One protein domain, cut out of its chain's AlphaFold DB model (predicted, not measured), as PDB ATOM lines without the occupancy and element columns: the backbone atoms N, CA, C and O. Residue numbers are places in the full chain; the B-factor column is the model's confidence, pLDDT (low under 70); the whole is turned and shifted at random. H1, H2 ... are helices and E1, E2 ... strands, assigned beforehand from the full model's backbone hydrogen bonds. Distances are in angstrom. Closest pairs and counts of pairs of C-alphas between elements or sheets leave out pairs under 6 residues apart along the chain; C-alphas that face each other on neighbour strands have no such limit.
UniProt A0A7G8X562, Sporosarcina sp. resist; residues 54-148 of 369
ATOM      1  N   VAL A  54      43.915 -21.804  -1.672       88.69
ATOM      2  CA  VAL A  54      42.861 -21.636  -2.671       88.69
ATOM      3  C   VAL A  54      41.676 -20.943  -2.016       88.69
ATOM      4  O   VAL A  54      40.981 -21.519  -1.178       88.69
ATOM      5  N   TYR A  55      41.447 -19.694  -2.412       89.75
ATOM      6  CA  TYR A  55      40.327 -18.877  -1.953       89.75
ATOM      7  C   TYR A  55      39.167 -19.014  -2.931       89.75
ATOM      8  O   TYR A  55      39.357 -18.837  -4.133       89.75
ATOM      9  N   GLY A  56      37.963 -19.275  -2.428       89.75
ATOM     10  CA  GLY A  56      36.791 -19.388  -3.288       89.75
ATOM     11  C   GLY A  56      35.472 -19.246  -2.545       89.75
ATOM     12  O   GLY A  56      35.394 -19.391  -1.322       89.75
ATOM     13  N   ILE A  57      34.430 -18.955  -3.319       93.19
ATOM     14  CA  ILE A  57      33.043 -18.965  -2.863       93.19
ATOM     15  C   ILE A  57      32.528 -20.396  -3.007       93.19
ATOM     16  O   ILE A  57      32.638 -20.982  -4.079       93.19
ATOM     17  N   VAL A  58      31.972 -20.952  -1.933       95.81
ATOM     18  CA  VAL A  58      31.287 -22.254  -1.979       95.81
ATOM     19  C   VAL A  58      29.831 -22.070  -2.386       95.81
ATOM     20  O   VAL A  58      29.299 -22.854  -3.165       95.81
ATOM     21  N   TYR A  59      29.179 -21.033  -1.853       96.00
ATOM     22  CA  TYR A  59      27.804 -20.696  -2.207       96.00
ATOM     23  C   TYR A  59      27.480 -19.234  -1.887       96.00
ATOM     24  O   TYR A  59      27.983 -18.679  -0.901       96.00
ATOM     25  N   SER A  60      26.605 -18.629  -2.691       94.69
ATOM     26  CA  SER A  60      26.137 -17.249  -2.521       94.69
ATOM     27  C   SER A  60      24.647 -17.204  -2.167       94.69
ATOM     28  O   SER A  60      23.896 -18.079  -2.589       94.69
ATOM     29  N   PRO A  61      24.190 -16.214  -1.377       95.44
ATOM     30  CA  PRO A  61      22.780 -16.082  -1.048       95.44
ATOM     31  C   PRO A  61      21.948 -15.750  -2.278       95.44
ATOM     32  O   PRO A  61      22.327 -14.885  -3.066       95.44
ATOM     33  N   GLY A  62      20.774 -16.365  -2.358       92.56
ATOM     34  CA  GLY A  62      19.770 -16.040  -3.358       92.56
ATOM     35  C   GLY A  62      18.379 -15.853  -2.772       92.56
ATOM     36  O   GLY A  62      18.168 -15.890  -1.551       92.56
ATOM     37  N   SER A  63      17.416 -15.617  -3.656       88.94
ATOM     38  CA  SER A  63      16.017 -15.420  -3.287       88.94
ATOM     39  C   SER A  63      15.064 -15.974  -4.340       88.94
ATOM     40  O   SER A  63      15.387 -16.005  -5.522       88.94
ATOM     41  N   ALA A  64      13.853 -16.342  -3.922       81.69
ATOM     42  CA  ALA A  64      12.813 -16.812  -4.841       81.69
ATOM     43  C   ALA A  64      12.386 -15.746  -5.865       81.69
ATOM     44  O   ALA A  64      11.899 -16.089  -6.934       81.69
ATOM     45  N   ASP A  65      12.558 -14.465  -5.531       86.50
ATOM     46  CA  ASP A  65      12.115 -13.342  -6.360       86.50
ATOM     47  C   ASP A  65      13.156 -12.926  -7.417       86.50
ATOM     48  O   ASP A  65      12.873 -12.060  -8.245       86.50
ATOM     49  N   ASP A  66      14.356 -13.515  -7.383       85.75
ATOM     50  CA  ASP A  66      15.465 -13.185  -8.276       85.75
ATOM     51  C   ASP A  66      16.146 -14.459  -8.791       85.75
ATOM     52  O   ASP A  66      17.096 -14.969  -8.194       85.75
ATOM     53  N   GLU A  67      15.663 -14.957  -9.928       85.12
ATOM     54  CA  GLU A  67      16.203 -16.142 -10.611       85.12
ATOM     55  C   GLU A  67      17.683 -15.989 -10.997       85.12
ATOM     56  O   GLU A  67      18.382 -16.986 -11.148       85.12
ATOM     57  N   SER A  68      18.209 -14.759 -11.106       87.50
ATOM     58  CA  SER A  68      19.638 -14.551 -11.390       87.50
ATOM     59  C   SER A  68      20.549 -14.948 -10.224       87.50
ATOM     60  O   SER A  68      21.759 -15.077 -10.401       87.50
ATOM     61  N   THR A  69      19.967 -15.150  -9.040       86.38
ATOM     62  CA  THR A  69      20.668 -15.600  -7.830       86.38
ATOM     63  C   THR A  69      20.557 -17.102  -7.589       86.38
ATOM     64  O   THR A  69      21.037 -17.588  -6.564       86.38
ATOM     65  N   HIS A  70      19.897 -17.832  -8.490       86.62
ATOM     66  CA  HIS A  70      19.791 -19.285  -8.413       86.62
ATOM     67  C   HIS A  70      21.044 -19.923  -9.002       86.62
ATOM     68  O   HIS A  70      21.681 -19.375  -9.905       86.62
ATOM     69  N   ASP A  71      21.421 -21.075  -8.465       84.50
ATOM     70  CA  ASP A  71      22.501 -21.861  -9.034       84.50
ATOM     71  C   ASP A  71      22.077 -22.519 -10.357       84.50
ATOM     72  O   ASP A  71      20.970 -22.345 -10.871       84.50
ATOM     73  N   THR A  72      22.988 -23.287 -10.948       79.31
ATOM     74  CA  THR A  72      22.759 -23.951 -12.236       79.31
ATOM     75  C   THR A  72      21.598 -24.950 -12.235       79.31
ATOM     76  O   THR A  72      21.148 -25.318 -13.316       79.31
ATOM     77  N   ASP A  73      21.157 -25.415 -11.062       75.56
ATOM     78  CA  ASP A  73      20.028 -26.340 -10.910       75.56
ATOM     79  C   ASP A  73      18.710 -25.598 -10.620       75.56
ATOM     80  O   ASP A  73      17.653 -26.221 -10.528       75.56
ATOM     81  N   GLY A  74      18.747 -24.263 -10.541       80.88
ATOM     82  CA  GLY A  74      17.593 -23.430 -10.204       80.88
ATOM     83  C   GLY A  74      17.320 -23.351  -8.701       80.88
ATOM     84  O   GLY A  74      16.283 -22.827  -8.295       80.88
ATOM     85  N   ASP A  75      18.234 -23.855  -7.871       86.88
ATOM     86  CA  ASP A  75      18.107 -23.819  -6.423       86.88
ATOM     87  C   ASP A  75      18.766 -22.564  -5.842       86.88
ATOM     88  O   ASP A  75      19.647 -21.935  -6.431       86.88
ATOM     89  N   PHE A  76      18.326 -22.172  -4.647       89.94
ATOM     90  CA  PHE A  76      18.968 -21.104  -3.890       89.94
ATOM     91  C   PHE A  76      18.917 -21.379  -2.391       89.94
ATOM     92  O   PHE A  76      18.028 -22.055  -1.867       89.94
ATOM     93  N   MET A  77      19.843 -20.758  -1.664       90.75
ATOM     94  CA  MET A  77      19.857 -20.751  -0.207       90.75
ATOM     95  C   MET A  77      19.811 -19.320   0.317       90.75
ATOM     96  O   MET A  77      20.407 -18.400  -0.239       90.75
ATOM     97  N   THR A  78      19.121 -19.128   1.442       90.75
ATOM     98  CA  THR A  78      19.200 -17.858   2.176       90.75
ATOM     99  C   THR A  78      20.536 -17.758   2.910       90.75
ATOM    100  O   THR A  78      21.095 -18.775   3.320       90.75
ATOM    101  N   ALA A  79      21.007 -16.539   3.188       89.81
ATOM    102  CA  ALA A  79      22.234 -16.318   3.964       89.81
ATOM    103  C   ALA A  79      22.246 -17.054   5.323       89.81
ATOM    104  O   ALA A  79      23.297 -17.495   5.782       89.81
ATOM    105  N   ALA A  80      21.082 -17.214   5.963       87.94
ATOM    106  CA  ALA A  80      20.967 -17.935   7.229       87.94
ATOM    107  C   ALA A  80      21.183 -19.452   7.072       87.94
ATOM    108  O   ALA A  80      21.826 -20.066   7.924       87.94
ATOM    109  N   GLU A  81      20.673 -20.053   5.992       90.31
ATOM    110  CA  GLU A  81      20.891 -21.481   5.724       90.31
ATOM    111  C   GLU A  81      22.336 -21.741   5.287       90.31
ATOM    112  O   GLU A  81      22.947 -22.693   5.764       90.31
ATOM    113  N   ILE A  82      22.922 -20.841   4.489       93.88
ATOM    114  CA  ILE A  82      24.344 -20.890   4.113       93.88
ATOM    115  C   ILE A  82      25.236 -20.843   5.358       93.88
ATOM    116  O   ILE A  82      26.149 -21.654   5.489       93.88
ATOM    117  N   GLU A  83      24.960 -19.943   6.311       90.94
ATOM    118  CA  GLU A  83      25.706 -19.881   7.574       90.94
ATOM    119  C   GLU A  83      25.645 -21.208   8.344       90.94
ATOM    120  O   GLU A  83      26.662 -21.698   8.842       90.94
ATOM    121  N   LYS A  84      24.455 -21.803   8.427       90.38
ATOM    122  CA  LYS A  84      24.250 -23.088   9.093       90.38
ATOM    123  C   LYS A  84      25.008 -24.218   8.389       90.38
ATOM    124  O   LYS A  84      25.661 -25.005   9.076       90.38
ATOM    125  N   ALA A  85      24.969 -24.269   7.057       89.88
ATOM    126  CA  ALA A  85      25.703 -25.244   6.255       89.88
ATOM    127  C   ALA A  85      27.224 -25.098   6.432       89.88
ATOM    128  O   ALA A  85      27.901 -26.073   6.755       89.88
ATOM    129  N   ALA A  86      27.748 -23.873   6.336       93.00
ATOM    130  CA  ALA A  86      29.171 -23.580   6.494       93.00
ATOM    131  C   ALA A  86      29.703 -23.989   7.875       93.00
ATOM    132  O   ALA A  86      30.751 -24.628   7.994       93.00
ATOM    133  N   HIS A  87      28.969 -23.650   8.940       91.88
ATOM    134  CA  HIS A  87      29.346 -24.026  10.301       91.88
ATOM    135  C   HIS A  87      29.261 -25.538  10.528       91.88
ATOM    136  O   HIS A  87      30.153 -26.098  11.166       91.88
ATOM    137  N   GLY A  88      28.221 -26.193  10.002       89.00
ATOM    138  CA  GLY A  88      28.080 -27.648  10.051       89.00
ATOM    139  C   GLY A  88      29.244 -28.352   9.361       89.00
ATOM    140  O   GLY A  88      29.883 -29.207   9.964       89.00
ATOM    141  N   PHE A  89      29.607 -27.920   8.150       93.06
ATOM    142  CA  PHE A  89      30.729 -28.489   7.405       93.06
ATOM    143  C   PHE A  89      32.050 -28.406   8.176       93.06
ATOM    144  O   PHE A  89      32.755 -29.406   8.302       93.06
ATOM    145  N   VAL A  90      32.376 -27.240   8.745       90.75
ATOM    146  CA  VAL A  90      33.606 -27.063   9.538       90.75
ATOM    147  C   VAL A  90      33.568 -27.884  10.824       90.75
ATOM    148  O   VAL A  90      34.604 -28.353  11.284       90.75
ATOM    149  N   LYS A  91      32.399 -28.029  11.446       86.75
ATOM    150  CA  LYS A  91      32.260 -28.763  12.703       86.75
ATOM    151  C   LYS A  91      32.362 -30.275  12.495       86.75
ATOM    152  O   LYS A  91      33.044 -30.927  13.281       86.75
ATOM    153  N   ASP A  92      31.695 -30.795  11.467       86.81
ATOM    154  CA  ASP A  92      31.353 -32.216  11.371       86.81
ATOM    155  C   ASP A  92      32.020 -32.954  10.193       86.81
ATOM    156  O   ASP A  92      32.139 -34.173  10.265       86.81
ATOM    157  N   ALA A  93      32.473 -32.263   9.136       88.69
ATOM    158  CA  ALA A  93      32.965 -32.910   7.910       88.69
ATOM    159  C   ALA A  93      34.389 -32.488   7.515       88.69
ATOM    160  O   ALA A  93      35.318 -33.273   7.655       88.69
ATOM    161  N   ARG A  94      34.574 -31.249   7.035       91.44
ATOM    162  CA  ARG A  94      35.846 -30.711   6.494       91.44
ATOM    163  C   ARG A  94      36.473 -31.515   5.343       91.44
ATOM    164  O   ARG A  94      37.639 -31.298   5.025       91.44
ATOM    165  N   ASN A  95      35.713 -32.407   4.723       91.19
ATOM    166  CA  ASN A  95      36.179 -33.224   3.612       91.19
ATOM    167  C   ASN A  95      36.299 -32.374   2.346       91.19
ATOM    168  O   ASN A  95      35.345 -31.691   1.975       91.19
ATOM    169  N   ILE A  96      37.469 -32.419   1.712       91.44
ATOM    170  CA  ILE A  96      37.735 -31.828   0.400       91.44
ATOM    171  C   ILE A  96      38.033 -32.982  -0.546       91.44
ATOM    172  O   ILE A  96      38.930 -33.778  -0.249       91.44
ATOM    173  N   ASP A  97      37.271 -33.055  -1.632       89.94
ATOM    174  CA  ASP A  97      37.331 -34.065  -2.685       89.94
ATOM    175  C   ASP A  97      37.439 -33.387  -4.066       89.94
ATOM    176  O   ASP A  97      37.526 -32.154  -4.166       89.94
ATOM    177  N   THR A  98      37.468 -34.178  -5.139       85.25
ATOM    178  CA  THR A  98      37.407 -33.650  -6.505       85.25
ATOM    179  C   THR A  98      36.193 -34.172  -7.249       85.25
ATOM    180  O   THR A  98      35.914 -35.356  -7.254       85.25
ATOM    181  N   GLN A  99      35.479 -33.291  -7.954       83.19
ATOM    182  CA  GLN A  99      34.394 -33.688  -8.869       83.19
ATOM    183  C   GLN A  99      33.312 -34.592  -8.244       83.19
ATOM    184  O   GLN A  99      32.686 -35.369  -8.964       83.19
ATOM    185  N   HIS A 100      33.057 -34.461  -6.938       83.50
ATOM    186  CA  HIS A 100      32.088 -35.292  -6.215       83.50
ATOM    187  C   HIS A 100      32.396 -36.796  -6.322       83.50
ATOM    188  O   HIS A 100      31.485 -37.615  -6.444       83.50
ATOM    189  N   ASP A 101      33.682 -37.162  -6.321       83.25
ATOM    190  CA  ASP A 101      34.136 -38.552  -6.197       83.25
ATOM    191  C   ASP A 101      34.015 -39.084  -4.757       83.25
ATOM    192  O   ASP A 101      34.047 -40.297  -4.545       83.25
ATOM    193  N   PHE A 102      33.801 -38.190  -3.783       82.50
ATOM    194  CA  PHE A 102      33.725 -38.477  -2.351       82.50
ATOM    195  C   PHE A 102      35.020 -39.075  -1.767       82.50
ATOM    196  O   PHE A 102      35.016 -39.602  -0.648       82.50
ATOM    197  N   GLU A 103      36.146 -38.930  -2.471       82.50
ATOM    198  CA  GLU A 103      37.478 -39.302  -2.006       82.50
ATOM    199  C   GLU A 103      38.154 -38.098  -1.339       82.50
ATOM    200  O   GLU A 103      38.632 -37.154  -1.964       82.50
ATOM    201  N   SER A 104      38.182 -38.113  -0.005       84.94
ATOM    202  CA  SER A 104      38.757 -37.013   0.774       84.94
ATOM    203  C   SER A 104      40.287 -37.034   0.790       84.94
ATOM    204  O   SER A 104      40.916 -38.082   0.665       84.94
ATOM    205  N   GLY A 105      40.895 -35.881   1.081       83.00
ATOM    206  CA  GLY A 105      42.335 -35.772   1.366       83.00
ATOM    207  C   GLY A 105      43.136 -35.028   0.301       83.00
ATOM    208  O   GLY A 105      44.357 -34.924   0.408       83.00
ATOM    209  N   VAL A 106      42.456 -34.463  -0.693       87.75
ATOM    210  CA  VAL A 106      43.078 -33.658  -1.754       87.75
ATOM    211  C   VAL A 106      43.271 -32.183  -1.351       87.75
ATOM    212  O   VAL A 106      43.895 -31.404  -2.076       87.75
ATOM    213  N   GLY A 107      42.790 -31.801  -0.162       89.19
ATOM    214  CA  GLY A 107      43.035 -30.503   0.458       89.19
ATOM    215  C   GLY A 107      42.616 -30.445   1.930       89.19
ATOM    216  O   GLY A 107      41.888 -31.304   2.426       89.19
ATOM    217  N   GLU A 108      43.073 -29.409   2.633       91.75
ATOM    218  CA  GLU A 108      42.781 -29.169   4.051       91.75
ATOM    219  C   GLU A 108      42.086 -27.820   4.248       91.75
ATOM    220  O   GLU A 108      42.531 -26.803   3.719       91.75
ATOM    221  N   VAL A 109      41.019 -27.773   5.049       92.75
ATOM    222  CA  VAL A 109      40.344 -26.509   5.392       92.75
ATOM    223  C   VAL A 109      41.230 -25.670   6.317       92.75
ATOM    224  O   VAL A 109      41.490 -26.064   7.454       92.75
ATOM    225  N   VAL A 110      41.629 -24.482   5.857       91.19
ATOM    226  CA  VAL A 110      42.436 -23.517   6.623       91.19
ATOM    227  C   VAL A 110      41.561 -22.399   7.186       91.19
ATOM    228  O   VAL A 110      41.691 -22.042   8.357       91.19
ATOM    229  N   GLU A 111      40.624 -21.880   6.389       90.88
ATOM    230  CA  GLU A 111      39.665 -20.862   6.823       90.88
ATOM    231  C   GLU A 111      38.271 -21.138   6.258       90.88
ATOM    232  O   GLU A 111      38.113 -21.685   5.169       90.88
ATOM    233  N   SER A 112      37.246 -20.732   7.001       93.06
ATOM    234  CA  SER A 112      35.853 -20.773   6.562       93.06
ATOM    235  C   SER A 112      35.087 -19.666   7.267       93.06
ATOM    236  O   SER A 112      35.133 -19.566   8.499       93.06
ATOM    237  N   TYR A 113      34.415 -18.804   6.508       91.19
ATOM    238  CA  TYR A 113      33.635 -17.709   7.074       91.19
ATOM    239  C   TYR A 113      32.488 -17.273   6.163       91.19
ATOM    240  O   TYR A 113      32.464 -17.539   4.964       91.19
ATOM    241  N   ILE A 114      31.539 -16.557   6.766       93.75
ATOM    242  CA  ILE A 114      30.443 -15.900   6.058       93.75
ATOM    243  C   ILE A 114      30.816 -14.447   5.785       93.75
ATOM    244  O   ILE A 114      31.199 -13.721   6.708       93.75
ATOM    245  N   ALA A 115      30.693 -14.023   4.527       90.00
ATOM    246  CA  ALA A 115      30.978 -12.671   4.069       90.00
ATOM    247  C   ALA A 115      30.191 -11.638   4.905       90.00
ATOM    248  O   ALA A 115      28.956 -11.640   4.896       90.00
ATOM    249  N   PRO A 116      30.866 -10.751   5.660       85.12
ATOM    250  CA  PRO A 116      30.191  -9.865   6.613       85.12
ATOM    251  C   PRO A 116      29.498  -8.661   5.954       85.12
ATOM    252  O   PRO A 116      28.631  -8.028   6.566       85.12
ATOM    253  N   ALA A 117      29.883  -8.339   4.723       85.56
ATOM    254  CA  ALA A 117      29.365  -7.252   3.902       85.56
ATOM    255  C   ALA A 117      29.541  -7.617   2.422       85.56
ATOM    256  O   ALA A 117      30.185  -8.623   2.126       85.56
ATOM    257  N   ASP A 118      29.001  -6.794   1.529       86.75
ATOM    258  CA  ASP A 118      29.331  -6.865   0.108       86.75
ATOM    259  C   ASP A 118      30.741  -6.290  -0.101       86.75
ATOM    260  O   ASP A 118      31.071  -5.235   0.452       86.75
ATOM    261  N   PHE A 119      31.586  -6.973  -0.867       85.62
ATOM    262  CA  PHE A 119      32.927  -6.498  -1.222       85.62
ATOM    263  C   PHE A 119      33.431  -7.170  -2.501       85.62
ATOM    264  O   PHE A 119      32.795  -8.066  -3.040       85.62
ATOM    265  N   THR A 120      34.590  -6.741  -2.995       81.94
ATOM    266  CA  THR A 120      35.218  -7.299  -4.199       81.94
ATOM    267  C   THR A 120      36.615  -7.801  -3.859       81.94
ATOM    268  O   THR A 120      37.377  -7.094  -3.195       81.94
ATOM    269  N   ILE A 121      36.960  -9.004  -4.320       74.56
ATOM    270  CA  ILE A 121      38.326  -9.542  -4.269       74.56
ATOM    271  C   ILE A 121      38.791  -9.778  -5.704       74.56
ATOM    272  O   ILE A 121      38.235 -10.607  -6.416       74.56
ATOM    273  N   GLY A 122      39.834  -9.062  -6.131       73.50
ATOM    274  CA  GLY A 122      40.264  -9.103  -7.528       73.50
ATOM    275  C   GLY A 122      39.159  -8.568  -8.441       73.50
ATOM    276  O   GLY A 122      38.808  -7.394  -8.337       73.50
ATOM    277  N   GLU A 123      38.627  -9.430  -9.303       77.62
ATOM    278  CA  GLU A 123      37.508  -9.129 -10.211       77.62
ATOM    279  C   GLU A 123      36.168  -9.711  -9.720       77.62
ATOM    280  O   GLU A 123      35.124  -9.386 -10.278       77.62
ATOM    281  N   GLU A 124      36.176 -10.514  -8.650       80.44
ATOM    282  CA  GLU A 124      34.995 -11.227  -8.157       80.44
ATOM    283  C   GLU A 124      34.205 -10.376  -7.152       80.44
ATOM    284  O   GLU A 124      34.751  -9.911  -6.141       80.44
ATOM    285  N   ALA A 125      32.911 -10.181  -7.412       88.75
ATOM    286  CA  ALA A 125      31.995  -9.503  -6.502       88.75
ATOM    287  C   ALA A 125      31.385 -10.505  -5.513       88.75
ATOM    288  O   ALA A 125      30.739 -11.472  -5.899       88.75
ATOM    289  N   ILE A 126      31.562 -10.249  -4.220       90.44
ATOM    290  CA  ILE A 126      31.144 -11.136  -3.136       90.44
ATOM    291  C   ILE A 126      30.012 -10.473  -2.362       90.44
ATOM    292  O   ILE A 126      30.195  -9.403  -1.778       90.44
ATOM    293  N   ALA A 127      28.851 -11.124  -2.341       93.31
ATOM    294  CA  ALA A 127      27.690 -10.661  -1.598       93.31
ATOM    295  C   ALA A 127      27.814 -10.974  -0.099       93.31
ATOM    296  O   ALA A 127      28.353 -12.000   0.329       93.31
ATOM    297  N   LYS A 128      27.245 -10.104   0.730       91.69
ATOM    298  CA  LYS A 128      27.069 -10.334   2.157       91.69
ATOM    299  C   LYS A 128      26.287 -11.625   2.372       91.69
ATOM    300  O   LYS A 128      25.176 -11.774   1.874       91.69
ATOM    301  N   GLY A 129      26.809 -12.505   3.218       92.38
ATOM    302  CA  GLY A 129      26.197 -13.800   3.501       92.38
ATOM    303  C   GLY A 129      26.748 -14.956   2.665       92.38
ATOM    304  O   GLY A 129      26.422 -16.094   2.985       92.38
ATOM    305  N   SER A 130      27.588 -14.704   1.652       95.81
ATOM    306  CA  SER A 130      28.274 -15.769   0.907       95.81
ATOM    307  C   SER A 130      29.224 -16.555   1.801       95.81
ATOM    308  O   SER A 130      29.871 -15.999   2.694       95.81
ATOM    309  N   TRP A 131      29.325 -17.856   1.547       97.00
ATOM    310  CA  TRP A 131      30.273 -18.728   2.225       97.00
ATOM    311  C   TRP A 131      31.604 -18.733   1.481       97.00
ATOM    312  O   TRP A 131      31.693 -19.200   0.347       97.00
ATOM    313  N   ILE A 132      32.637 -18.221   2.150       94.44
ATOM    314  CA  ILE A 132      34.017 -18.240   1.678       94.44
ATOM    315  C   ILE A 132      34.776 -19.360   2.374       94.44
ATOM    316  O   ILE A 132      34.749 -19.469   3.605       94.44
ATOM    317  N   LEU A 133      35.479 -20.161   1.579       93.81
ATOM    318  CA  LEU A 133      36.346 -21.232   2.044       93.81
ATOM    319  C   LEU A 133      37.770 -20.995   1.542       93.81
ATOM    320  O   LEU A 133      37.985 -20.575   0.403       93.81
ATOM    321  N   VAL A 134      38.737 -21.279   2.410       92.94
ATOM    322  CA  VAL A 134      40.158 -21.298   2.073       92.94
ATOM    323  C   VAL A 134      40.690 -22.678   2.389       92.94
ATOM    324  O   VAL A 134      40.636 -23.119   3.543       92.94
ATOM    325  N   THR A 135      41.203 -23.354   1.369       92.62
ATOM    326  CA  THR A 135      41.841 -24.660   1.529       92.62
ATOM    327  C   THR A 135      43.319 -24.573   1.203       92.62
ATOM    328  O   THR A 135      43.736 -23.759   0.382       92.62
ATOM    329  N   LYS A 136      44.115 -25.412   1.858       91.75
ATOM    330  CA  LYS A 136      45.457 -25.742   1.403       91.75
ATOM    331  C   LYS A 136      45.342 -26.937   0.467       91.75
ATOM    332  O   LYS A 136      44.991 -28.025   0.921       91.75
ATOM    333  N   ALA A 137      45.588 -26.719  -0.818       89.50
ATOM    334  CA  ALA A 137      45.578 -27.781  -1.815       89.50
ATOM    335  C   ALA A 137      46.800 -28.697  -1.650       89.50
ATOM    336  O   ALA A 137      47.858 -28.252  -1.199       89.50
ATOM    337  N   SER A 138      46.667 -29.969  -2.036       90.88
ATOM    338  CA  SER A 138      47.835 -30.820  -2.277       90.88
ATOM    339  C   SER A 138      48.639 -30.308  -3.483       90.88
ATOM    340  O   SER A 138      48.109 -29.567  -4.314       90.88
ATOM    341  N   ASP A 139      49.902 -30.727  -3.612       89.94
ATOM    342  CA  ASP A 139      50.761 -30.334  -4.741       89.94
ATOM    343  C   ASP A 139      50.105 -30.645  -6.101       89.94
ATOM    344  O   ASP A 139      50.101 -29.814  -7.008       89.94
ATOM    345  N   GLU A 140      49.490 -31.824  -6.226       90.06
ATOM    346  CA  GLU A 140      48.822 -32.269  -7.454       90.06
ATOM    347  C   GLU A 140      47.601 -31.406  -7.797       90.06
ATOM    348  O   GLU A 140      47.452 -30.956  -8.937       90.06
ATOM    349  N   ILE A 141      46.746 -31.126  -6.807       91.38
ATOM    350  CA  ILE A 141      45.577 -30.268  -7.008       91.38
ATOM    351  C   ILE A 141      45.999 -28.835  -7.316       91.38
ATOM    352  O   ILE A 141      45.408 -28.201  -8.189       91.38
ATOM    353  N   TRP A 142      47.037 -28.330  -6.652       89.44
ATOM    354  CA  TRP A 142      47.575 -27.002  -6.920       89.44
ATOM    355  C   TRP A 142      48.039 -26.863  -8.370       89.44
ATOM    356  O   TRP A 142      47.634 -25.927  -9.060       89.44
ATOM    357  N   GLU A 143      48.811 -27.829  -8.873       88.25
ATOM    358  CA  GLU A 143      49.211 -27.849 -10.279       88.25
ATOM    359  C   GLU A 143      48.007 -27.909 -11.232       88.25
ATOM    360  O   GLU A 143      48.006 -27.253 -12.277       88.25
ATOM    361  N   ALA A 144      46.985 -28.705 -10.903       83.00
ATOM    362  CA  ALA A 144      45.773 -28.820 -11.708       83.00
ATOM    363  C   ALA A 144      44.979 -27.500 -11.746       83.00
ATOM    364  O   ALA A 144      44.518 -27.091 -12.815       83.00
ATOM    365  N   ILE A 145      44.886 -26.789 -10.618       85.56
ATOM    366  CA  ILE A 145      44.285 -25.450 -10.522       85.56
ATOM    367  C   ILE A 145      45.080 -24.442 -11.355       85.56
ATOM    368  O   ILE A 145      44.495 -23.703 -12.144       85.56
ATOM    369  N   GLN A 146      46.414 -24.437 -11.253       83.81
ATOM    370  CA  GLN A 146      47.266 -23.548 -12.054       83.81
ATOM    371  C   GLN A 146      47.099 -23.776 -13.564       83.81
ATOM    372  O   GLN A 146      47.204 -22.836 -14.352       83.81
ATOM    373  N   LYS A 147      46.809 -25.017 -13.971       84.19
ATOM    374  CA  LYS A 147      46.508 -25.394 -15.361       84.19
ATOM    375  C   LYS A 147      45.047 -25.117 -15.758       84.19
ATOM    376  O   LYS A 147      44.700 -25.311 -16.920       84.19
ATOM    377  N   GLY A 148      44.206 -24.660 -14.828       80.06
ATOM    378  CA  GLY A 148      42.798 -24.331 -15.053       80.06
ATOM    379  C   GLY A 148      41.850 -25.533 -15.094       80.06
ATOM    380  O   GLY A 148      40.713 -25.376 -15.524       80.06
TER     381      GLY A 148
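What this domain is: This is residues 54 to 148 of the 369 residues of a protein of Sporosarcina sp. resist (UniProt A0A7G8X562). A small three-stranded sheet, E1, E5 and E2, has the long helix H1 over one face; a short hairpin of strands, E3 and E4, joined by tight links to the end of E2 and the start of E5, rises off the sheet and folds back, and the short helix H2 sits at the sheet's other end. The long loop of residues 60 to 78 reaches away from the sheet, to Asp 65 at one end of the longest distance. The printed part has 95 residues with two named helices and five named strands, in the order E1 H1 E2 E3 E4 E5 H2; the class is mixed, helices and strands, and both sheets are antiparallel. The whole is compact, with a radius of gyration of the C-alphas of 14.1 A, and spans 41 by 31 by 26 A.

How they stand to each other: Begin with E5, residues 131 to 137, the inner strand between edge strands E1, residues 54 to 59, and E2, residues 107 to 114. Between E1 and E5 look for N 54 and O 135, 2.8 A apart; between E5 and E2, for N 136 and O 108, also 2.8 A, both within hydrogen-bond range. The sheet is only just strongly twisted, its C-alphas up to 4.4 A off the best plane, and E2 bends by 60 degrees at residue 110. H1, residues 79 to 92, is on this sheet at a height of 8.7 A, over E5 and E2; H1 and the sheet form two layers, a helix on one face of a sheet. It runs along the strands, but only just, at 29 degrees to E2 on the local plane; the closest C-alphas of H1 and E2 are those of Glu 83 and Ile 114, 6.4 A apart. E1, H1 and E2 form a split strand-helix-strand unit, two strands running the same way with E5 between them, and its crossover is right-handed. H2, residues 139 to 146, only grazes the sheet, and it is apart from H1. In both helices every O i to N i+4 pair is within hydrogen-bond range. E3, residues 119 to 121, and E4, residues 124 to 126, form an antiparallel hairpin, with N 126 and O 119 2.8 A apart; E4 is only just apart from E1, at 8.1 A.

Where its parts are: Find C-alpha 54 at (42.861, -21.636, -2.671), where E1 begins its 15.1 A. H1 starts at C-alpha 79, (22.234, -16.318, 3.964), and runs 19.8 A; E2 covers 20.1 A and E5 18.2 A. H2 ends at C-alpha 146, (47.266, -23.548, -12.054).

The domain as a whole: The C-alphas farthest apart, those of Asp 65 and Asp 139, are 42.2 A apart. The links E1 to H1 and H1 to E2 are long, with 19 and 14 residues. The printed part has no cut, and no printed residue is under 70 in pLDDT.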